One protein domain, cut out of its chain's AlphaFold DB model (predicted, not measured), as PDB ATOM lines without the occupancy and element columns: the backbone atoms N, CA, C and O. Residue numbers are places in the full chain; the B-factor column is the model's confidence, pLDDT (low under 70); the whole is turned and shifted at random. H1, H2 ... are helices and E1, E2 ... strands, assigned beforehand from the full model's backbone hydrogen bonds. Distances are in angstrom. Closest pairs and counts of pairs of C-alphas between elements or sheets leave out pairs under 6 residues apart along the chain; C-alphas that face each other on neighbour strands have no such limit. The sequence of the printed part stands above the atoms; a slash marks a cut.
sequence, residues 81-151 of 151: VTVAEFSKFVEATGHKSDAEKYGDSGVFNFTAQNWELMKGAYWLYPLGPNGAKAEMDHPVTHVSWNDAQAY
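AT A GLANCE: This is residues 81 to 151 of the 151 residues of the protein "Formylglycine-generating enzyme family protein" of Paludibacter sp (UniProt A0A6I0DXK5). An antiparallel hairpin, E1 and E2, makes one end of an elongated shape and H1 the other, with the long loop of residues 120 to 144 winding through between them and short H2 and H3 beside it. The 71 printed residues run H1, H2, E1, E2, H3, class mixed, helices and strands, with under half in named elements. The whole is compact, radius of gyration of the C-alphas 11.9 A, spanning 38 by 24 by 20 A.

IN THESE COORDINATES: H1, residues 83 to 93, begins at C-alpha (157.186, 176.297, 122.489) and measures 15.2 A. H2 is residues 98 to 102, E1 104 to 109 with 14.8 A, E2 114 to 119 with 15.8 A. H3, residues 145 to 150, ends at (160.056, 186.091, 133.387).

HOW THE PARTS SIT: In the hairpin, at 144 degrees, N 107 and O 116 are 2.8 A apart, within hydrogen-bond range. H2 and H3 are close but not clearly touching, closest C-alphas Asp 98 and Asp 147, 6.8 A. H1 is apart from H2 and H3. Every O i to N i+4 pair in the three helices is within hydrogen-bond range.

THE WHOLE: The farthest C-alphas, Ala 92 and Ala 112, are 38.6 A apart. The link E2 to H3 is long, 25 residues. The printed part has no cut, and no printed residue is under 70 in pLDDT.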
ATOM      1  N   VAL A  81     154.966 183.874 121.376       97.31
ATOM      2  CA  VAL A  81     156.131 183.071 121.764       97.31
ATOM      3  C   VAL A  81     155.826 181.597 121.522       97.31
ATOM      4  O   VAL A  81     154.795 181.083 121.963       97.31
ATOM      5  N   THR A  82     156.716 180.922 120.810       97.94
ATOM      6  CA  THR A  82     156.577 179.504 120.475       97.94
ATOM      7  C   THR A  82     157.080 178.598 121.595       97.94
ATOM      8  O   THR A  82     157.882 179.000 122.442       97.94
ATOM      9  N   VAL A  83     156.662 177.331 121.580       98.56
ATOM     10  CA  VAL A  83     157.186 176.297 122.489       98.56
ATOM     11  C   VAL A  83     158.707 176.157 122.348       98.56
ATOM     12  O   VAL A  83     159.401 176.019 123.353       98.56
ATOM     13  N   ALA A  84     159.256 176.252 121.132       97.94
ATOM     14  CA  ALA A  84     160.700 176.204 120.895       97.94
ATOM     15  C   ALA A  84     161.455 177.374 121.541       97.94
ATOM     16  O   ALA A  84     162.559 177.192 122.055       97.94
ATOM     17  N   GLU A  85     160.891 178.579 121.494       97.44
ATOM     18  CA  GLU A  85     161.481 179.771 122.109       97.44
ATOM     19  C   GLU A  85     161.416 179.695 123.633       97.44
ATOM     20  O   GLU A  85     162.434 179.886 124.301       97.44
ATOM     21  N   PHE A  86     160.262 179.310 124.184       98.44
ATOM     22  CA  PHE A  86     160.110 179.127 125.623       98.44
ATOM     23  C   PHE A  86     160.991 177.985 126.163       98.44
ATOM     24  O   PHE A  86     161.585 178.127 127.230       98.44
ATOM     25  N   SER A  87     161.173 176.890 125.408       98.44
ATOM     26  CA  SER A  87     162.095 175.797 125.773       98.44
ATOM     27  C   SER A  87     163.527 176.297 125.939       98.44
ATOM     28  O   SER A  87     164.179 175.964 126.924       98.44
ATOM     29  N   LYS A  88     164.010 177.156 125.030       98.06
ATOM     30  CA  LYS A  88     165.353 177.751 125.141       98.06
ATOM     31  C   LYS A  88     165.492 178.612 126.392       98.06
ATOM     32  O   LYS A  88     166.530 178.566 127.046       98.06
ATOM     33  N   PHE A  89     164.460 179.385 126.728       98.25
ATOM     34  CA  PHE A  89     164.424 180.159 127.966       98.25
ATOM     35  C   PHE A  89     164.501 179.249 129.202       98.25
ATOM     36  O   PHE A  89     165.337 179.478 130.078       98.25
ATOM     37  N   VAL A  90     163.697 178.184 129.251       98.62
ATOM     38  CA  VAL A  90     163.711 177.202 130.349       98.62
ATOM     39  C   VAL A  90     165.072 176.511 130.462       98.62
ATOM     40  O   VAL A  90     165.621 176.420 131.556       98.62
ATOM     41  N   GLU A  91     165.660 176.077 129.345       98.44
ATOM     42  CA  GLU A  91     166.988 175.450 129.304       98.44
ATOM     43  C   GLU A  91     168.093 176.390 129.804       98.44
ATOM     44  O   GLU A  91     168.989 175.961 130.529       98.44
ATOM     45  N   ALA A  92     168.023 177.673 129.441       98.38
ATOM     46  CA  ALA A  92     169.029 178.663 129.809       98.38
ATOM     47  C   ALA A  92     168.941 179.106 131.278       98.38
ATOM     48  O   ALA A  92     169.959 179.451 131.878       98.38
ATOM     49  N   THR A  93     167.739 179.128 131.853       98.44
ATOM     50  CA  THR A  93     167.488 179.726 133.177       98.44
ATOM     51  C   THR A  93     167.166 178.704 134.263       98.44
ATOM     52  O   THR A  93     167.247 179.019 135.449       98.44
ATOM     53  N   GLY A  94     166.785 177.483 133.880       98.38
ATOM     54  CA  GLY A  94     166.177 176.515 134.786       98.38
ATOM     55  C   GLY A  94     164.789 176.942 135.277       98.38
ATOM     56  O   GLY A  94     164.355 176.464 136.328       98.38
ATOM     57  N   HIS A  95     164.112 177.859 134.570       98.62
ATOM     58  CA  HIS A  95     162.781 178.335 134.951       98.62
ATOM     59  C   HIS A  95     161.793 177.176 135.045       98.62
ATOM     60  O   HIS A  95     161.731 176.312 134.174       98.62
ATOM     61  N   LYS A  96     160.985 177.195 136.101       98.69
ATOM     62  CA  LYS A  96     159.877 176.266 136.300       98.69
ATOM     63  C   LYS A  96     158.587 177.068 136.228       98.69
ATOM     64  O   LYS A  96     158.439 178.020 137.002       98.69
ATOM     65  N   SER A  97     157.675 176.703 135.330       98.75
ATOM     66  CA  SER A  97     156.437 177.461 135.159       98.75
ATOM     67  C   SER A  97     155.538 177.364 136.390       98.75
ATOM     68  O   SER A  97     155.673 176.449 137.211       98.75
ATOM     69  N   ASP A  98     154.598 178.289 136.544       98.81
ATOM     70  CA  ASP A  98     153.643 178.220 137.647       98.81
ATOM     71  C   ASP A  98     152.782 176.948 137.575       98.81
ATOM     72  O   ASP A  98     152.583 176.301 138.601       98.81
ATOM     73  N   ALA A  99     152.376 176.506 136.379       98.62
ATOM     74  CA  ALA A  99     151.686 175.224 136.193       98.62
ATOM     75  C   ALA A  99     152.525 174.032 136.693       98.62
ATOM     76  O   ALA A  99     152.017 173.132 137.359       98.62
ATOM     77  N   GLU A 100     153.840 174.042 136.459       98.56
ATOM     78  CA  GLU A 100     154.740 173.004 136.973       98.56
ATOM     79  C   GLU A 100     154.929 173.083 138.500       98.56
ATOM     80  O   GLU A 100     155.193 172.064 139.151       98.56
ATOM     81  N   LYS A 101     154.866 174.285 139.090       98.56
ATOM     82  CA  LYS A 101     154.950 174.485 140.549       98.56
ATOM     83  C   LYS A 101     153.677 174.018 141.249       98.56
ATOM     84  O   LYS A 101     153.783 173.327 142.260       98.56
ATOM     85  N   TYR A 102     152.509 174.369 140.712       98.06
ATOM     86  CA  TYR A 102     151.211 173.944 141.240       98.06
ATOM     87  C   TYR A 102     150.942 172.458 140.976       98.06
ATOM     88  O   TYR A 102     150.394 171.769 141.834       98.06
ATOM     89  N   GLY A 103     151.416 171.937 139.844       98.12
ATOM     90  CA  GLY A 103     151.294 170.531 139.462       98.12
ATOM     91  C   GLY A 103     150.064 170.217 138.611       98.12
ATOM     92  O   GLY A 103     149.805 169.040 138.343       98.12
ATOM     93  N   ASP A 104     149.324 171.234 138.176       98.25
ATOM     94  CA  ASP A 104     148.182 171.134 137.276       98.25
ATOM     95  C   ASP A 104     147.966 172.433 136.483       98.25
ATOM     96  O   ASP A 104     148.552 173.479 136.767       98.25
ATOM     97  N   SER A 105     147.137 172.344 135.442       98.50
ATOM     98  CA  SER A 105     146.635 173.497 134.700       98.50
ATOM     99  C   SER A 105     145.290 173.169 134.056       98.50
ATOM    100  O   SER A 105     144.965 172.008 133.815       98.50
ATOM    101  N   GLY A 106     144.510 174.205 133.736       98.00
ATOM    102  CA  GLY A 106     143.261 174.059 132.989       98.00
ATOM    103  C   GLY A 106     143.480 173.521 131.572       98.00
ATOM    104  O   GLY A 106     144.281 174.076 130.822       98.00
ATOM    105  N   VAL A 107     142.734 172.480 131.207       98.12
ATOM    106  CA  VAL A 107     142.650 171.897 129.861       98.12
ATOM    107  C   VAL A 107     141.182 171.876 129.450       98.12
ATOM    108  O   VAL A 107     140.312 171.531 130.249       98.12
ATOM    109  N   PHE A 108     140.885 172.287 128.217       97.44
ATOM    110  CA  PHE A 108     139.507 172.321 127.738       97.44
ATOM    111  C   PHE A 108     139.051 170.929 127.289       97.44
ATOM    112  O   PHE A 108     139.666 170.312 126.417       97.44
ATOM    113  N   ASN A 109     137.946 170.452 127.854       96.25
ATOM    114  CA  ASN A 109     137.287 169.229 127.428       96.25
ATOM    115  C   ASN A 109     136.228 169.570 126.372       96.25
ATOM    116  O   ASN A 109     135.159 170.096 126.682       96.25
ATOM    117  N   PHE A 110     136.503 169.242 125.108       94.44
ATOM    118  CA  PHE A 110     135.591 169.540 123.997       94.44
ATOM    119  C   PHE A 110     134.282 168.742 124.035       94.44
ATOM    120  O   PHE A 110     133.279 169.208 123.499       94.44
ATOM    121  N   THR A 111     134.266 167.564 124.666       96.19
ATOM    122  CA  THR A 111     133.050 166.750 124.805       96.19
ATOM    123  C   THR A 111     132.137 167.307 125.890       96.19
ATOM    124  O   THR A 111     130.935 167.428 125.673       96.19
ATOM    125  N   ALA A 112     132.702 167.662 127.045       96.19
ATOM    126  CA  ALA A 112     131.953 168.230 128.166       96.19
ATOM    127  C   ALA A 112     131.736 169.753 128.050       96.19
ATOM    128  O   ALA A 112     130.960 170.317 128.817       96.19
ATOM    129  N   GLN A 113     132.398 170.406 127.089       97.50
ATOM    130  CA  GLN A 113     132.370 171.853 126.848       97.50
ATOM    131  C   GLN A 113     132.720 172.691 128.090       97.50
ATOM    132  O   GLN A 113     132.123 173.737 128.342       97.50
ATOM    133  N   ASN A 114     133.697 172.240 128.874       98.00
ATOM    134  CA  ASN A 114     134.138 172.907 130.094       98.00
ATOM    135  C   ASN A 114     135.668 172.867 130.249       98.00
ATOM    136  O   ASN A 114     136.383 172.185 129.515       98.00
ATOM    137  N   TRP A 115     136.166 173.633 131.217       97.56
ATOM    138  CA  TRP A 115     137.564 173.594 131.634       97.56
ATOM    139  C   TRP A 115     137.736 172.617 132.791       97.56
ATOM    140  O   TRP A 115     137.020 172.702 133.789       97.56
ATOM    141  N   GLU A 116     138.716 171.729 132.673       97.25
ATOM    142  CA  GLU A 116     139.077 170.762 133.706       97.25
ATOM    143  C   GLU A 116     140.496 171.033 134.196       97.25
ATOM    144  O   GLU A 116     141.410 171.273 133.405       97.25
ATOM    145  N   LEU A 117     140.695 170.993 135.514       97.56
ATOM    146  CA  LEU A 117     142.024 171.100 136.098       97.56
ATOM    147  C   LEU A 117     142.750 169.760 135.915       97.56
ATOM    148  O   LEU A 117     142.397 168.760 136.541       97.56
ATOM    149  N   MET A 118     143.740 169.726 135.025       97.62
ATOM    150  CA  MET A 118     144.430 168.502 134.640       97.62
ATOM    151  C   MET A 118     145.786 168.395 135.328       97.62
ATOM    152  O   MET A 118     146.709 169.173 135.077       97.62
ATOM    153  N   LYS A 119     145.929 167.370 136.173       98.25
ATOM    154  CA  LYS A 119     147.185 167.076 136.863       98.25
ATOM    155  C   LYS A 119     148.305 166.773 135.872       98.25
ATOM    156  O   LYS A 119     148.161 165.922 134.997       98.25
ATOM    157  N   GLY A 120     149.441 167.435 136.061       97.94
ATOM    158  CA  GLY A 120     150.623 167.295 135.218       97.94
ATOM    159  C   GLY A 120     150.488 167.937 133.837       97.94
ATOM    160  O   GLY A 120     151.350 167.686 132.998       97.94
ATOM    161  N   ALA A 121     149.442 168.732 133.583       98.56
ATOM    162  CA  ALA A 121     149.388 169.584 132.401       98.56
ATOM    163  C   ALA A 121     150.250 170.833 132.617       98.56
ATOM    164  O   ALA A 121     150.107 171.533 133.619       98.56
ATOM    165  N   TYR A 122     151.152 171.095 131.677       98.62
ATOM    166  CA  TYR A 122     152.019 172.273 131.650       98.62
ATOM    167  C   TYR A 122     152.468 172.548 130.210       98.62
ATOM    168  O   TYR A 122     152.064 171.840 129.289       98.62
ATOM    169  N   TRP A 123     153.309 173.563 130.006       98.56
ATOM    170  CA  TRP A 123     153.637 174.091 128.678       98.56
ATOM    171  C   TRP A 123     154.167 173.047 127.675       98.56
ATOM    172  O   TRP A 123     153.832 173.122 126.496       98.56
ATOM    173  N   LEU A 124     154.941 172.045 128.121       98.44
ATOM    174  CA  LEU A 124     155.474 170.997 127.236       98.44
ATOM    175  C   LEU A 124     154.503 169.822 127.033       98.44
ATOM    176  O   LEU A 124     154.552 169.164 125.996       98.44
ATOM    177  N   TYR A 125     153.624 169.559 128.003       98.38
ATOM    178  CA  TYR A 125     152.593 168.515 127.951       98.38
ATOM    179  C   TYR A 125     151.214 169.143 128.201       98.38
ATOM    180  O   TYR A 125     150.650 169.001 129.292       98.38
ATOM    181  N   PRO A 126     150.659 169.858 127.207       98.00
ATOM    182  CA  PRO A 126     149.463 170.678 127.392       98.00
ATOM    183  C   PRO A 126     148.193 169.852 127.625       98.00
ATOM    184  O   PRO A 126     147.225 170.334 128.196       98.00
ATOM    185  N   LEU A 127     148.200 168.579 127.219       97.12
ATOM    186  CA  LEU A 127     147.104 167.628 127.436       97.12
ATOM    187  C   LEU A 127     147.424 166.621 128.556       97.12
ATOM    188  O   LEU A 127     146.906 165.504 128.567       97.12
ATOM    189  N   GLY A 128     148.316 166.997 129.479       96.56
ATOM    190  CA  GLY A 128     148.724 166.169 130.612       96.56
ATOM    191  C   GLY A 128     149.769 165.096 130.270       96.56
ATOM    192  O   GLY A 128     150.199 164.964 129.123       96.56
ATOM    193  N   PRO A 129     150.189 164.287 131.262       95.19
ATOM    194  CA  PRO A 129     151.353 163.398 131.154       95.19
ATOM    195  C   PRO A 129     151.187 162.249 130.149       95.19
ATOM    196  O   PRO A 129     152.182 161.704 129.678       95.19
ATOM    197  N   ASN A 130     149.945 161.885 129.820       95.50
ATOM    198  CA  ASN A 130     149.626 160.861 128.819       95.50
ATOM    199  C   ASN A 130     149.318 161.463 127.436       95.50
ATOM    200  O   ASN A 130     149.032 160.722 126.497       95.50
ATOM    201  N   GLY A 131     149.323 162.793 127.322       94.50
ATOM    202  CA  GLY A 131     149.094 163.514 126.078       94.50
ATOM    203  C   GLY A 131     150.353 163.619 125.218       94.50
ATOM    204  O   GLY A 131     151.471 163.343 125.659       94.50
ATOM    205  N   ALA A 132     150.166 164.048 123.970       96.94
ATOM    206  CA  ALA A 132     151.286 164.415 123.113       96.94
ATOM    207  C   ALA A 132     152.027 165.634 123.685       96.94
ATOM    208  O   ALA A 132     151.423 166.507 124.317       96.94
ATOM    209  N   LYS A 133     153.338 165.701 123.431       98.00
ATOM    210  CA  LYS A 133     154.101 166.929 123.662       98.00
ATOM    211  C   LYS A 133     153.576 168.046 122.763       98.00
ATOM    212  O   LYS A 133     153.107 167.768 121.659       98.00
ATOM    213  N   ALA A 134     153.695 169.286 123.224       98.12
ATOM    214  CA  ALA A 134     153.373 170.446 122.407       98.12
ATOM    215  C   ALA A 134     154.260 170.505 121.150       98.12
ATOM    216  O   ALA A 134     155.445 170.158 121.186       98.12
ATOM    217  N   GLU A 135     153.674 170.944 120.038       98.19
ATOM    218  CA  GLU A 135     154.399 171.185 118.791       98.19
ATOM    219  C   GLU A 135     155.294 172.419 118.938       98.19
ATOM    220  O   GLU A 135     154.904 173.424 119.531       98.19
ATOM    221  N   MET A 136     156.522 172.331 118.430       97.81
ATOM    222  CA  MET A 136     157.577 173.299 118.741       97.81
ATOM    223  C   MET A 136     157.331 174.699 118.161       97.81
ATOM    224  O   MET A 136     157.787 175.684 118.733       97.81
ATOM    225  N   ASP A 137     156.630 174.799 117.035       96.75
ATOM    226  CA  ASP A 137     156.301 176.045 116.337       96.75
ATOM    227  C   ASP A 137     154.926 176.617 116.721       96.75
ATOM    228  O   ASP A 137     154.559 177.703 116.268       96.75
ATOM    229  N   HIS A 138     154.176 175.931 117.584       97.69
ATOM    230  CA  HIS A 138     152.923 176.439 118.132       97.69
ATOM    231  C   HIS A 138     153.166 177.432 119.279       97.69
ATOM    232  O   HIS A 138     154.208 177.366 119.942       97.69
ATOM    233  N   PRO A 139     152.207 178.340 119.557       98.31
ATOM    234  CA  PRO A 139     152.258 179.200 120.731       98.31
ATOM    235  C   PRO A 139     152.395 178.383 122.015       98.31
ATOM    236  O   PRO A 139     151.679 177.399 122.208       98.31
ATOM    237  N   VAL A 140     153.277 178.817 122.909       98.69
ATOM    238  CA  VAL A 140     153.375 178.221 124.239       98.69
ATOM    239  C   VAL A 140     152.096 178.507 125.039       98.69
ATOM    240  O   VAL A 140     151.595 179.632 125.067       98.69
ATOM    241  N   THR A 141     151.541 177.479 125.682       98.62
ATOM    242  CA  THR A 141     150.353 177.566 126.549       98.62
ATOM    243  C   THR A 141     150.702 177.157 127.983       98.62
ATOM    244  O   THR A 141     151.843 176.805 128.271       98.62
ATOM    245  N   HIS A 142     149.736 177.213 128.909       98.56
ATOM    246  CA  HIS A 142     149.947 176.887 130.334       98.56
ATOM    247  C   HIS A 142     151.062 177.708 131.004       98.56
ATOM    248  O   HIS A 142     151.723 177.242 131.934       98.56
ATOM    249  N   VAL A 143     151.259 178.933 130.519       98.69
ATOM    250  CA  VAL A 143     152.153 179.938 131.091       98.69
ATOM    251  C   VAL A 143     151.306 180.994 131.792       98.69
ATOM    252  O   VAL A 143     150.305 181.466 131.249       98.69
ATOM    253  N   SER A 144     151.662 181.326 133.030       98.69
ATOM    254  CA  SER A 144     150.998 182.390 133.779       98.69
ATOM    255  C   SER A 144     151.493 183.770 133.337       98.69
ATOM    256  O   SER A 144     152.442 183.907 132.564       98.69
ATOM    257  N   TRP A 145     150.885 184.823 133.885       98.56
ATOM    258  CA  TRP A 145     151.421 186.176 133.743       98.56
ATOM    259  C   TRP A 145     152.848 186.300 134.312       98.56
ATOM    260  O   TRP A 145     153.674 186.993 133.724       98.56
ATOM    261  N   ASN A 146     153.163 185.595 135.408       98.75
ATOM    262  CA  ASN A 146     154.510 185.603 135.990       98.75
ATOM    263  C   ASN A 146     155.514 184.899 135.072       98.75
ATOM    264  O   ASN A 146     156.638 185.367 134.923       98.75
ATOM    265  N   ASP A 147     155.104 183.794 134.445       98.81
ATOM    266  CA  ASP A 147     155.940 183.068 133.485       98.81
ATOM    267  C   ASP A 147     156.220 183.921 132.244       98.81
ATOM    268  O   ASP A 147     157.357 183.991 131.790       98.81
ATOM    269  N   ALA A 148     155.199 184.619 131.736       98.44
ATOM    270  CA  ALA A 148     155.330 185.515 130.592       98.44
ATOM    271  C   ALA A 148     156.192 186.753 130.888       98.44
ATOM    272  O   ALA A 148     156.845 187.254 129.986       98.44
ATOM    273  N   GLN A 149     156.187 187.257 132.126       98.31
ATOM    274  CA  GLN A 149     157.061 188.360 132.536       98.31
ATOM    275  C   GLN A 149     158.514 187.909 132.770       98.31
ATOM    276  O   GLN A 149     159.425 188.726 132.660       98.31
ATOM    277  N   ALA A 150     158.724 186.646 133.154       98.31
ATOM    278  CA  ALA A 150     160.056 186.091 133.387       98.31
ATOM    279  C   ALA A 150     160.805 185.749 132.088       98.31
ATOM    280  O   ALA A 150     162.036 185.788 132.090       98.31
ATOM    281  N   TYR A 151     160.065 185.401 131.031       96.88
ATOM    282  CA  TYR A 151     160.566 185.194 129.670       96.88
ATOM    283  C   TYR A 151     161.006 186.516 129.021       96.88
ATOM    284  O   TYR A 151     162.136 186.553 128.481       96.88
TER     285      TYR A 151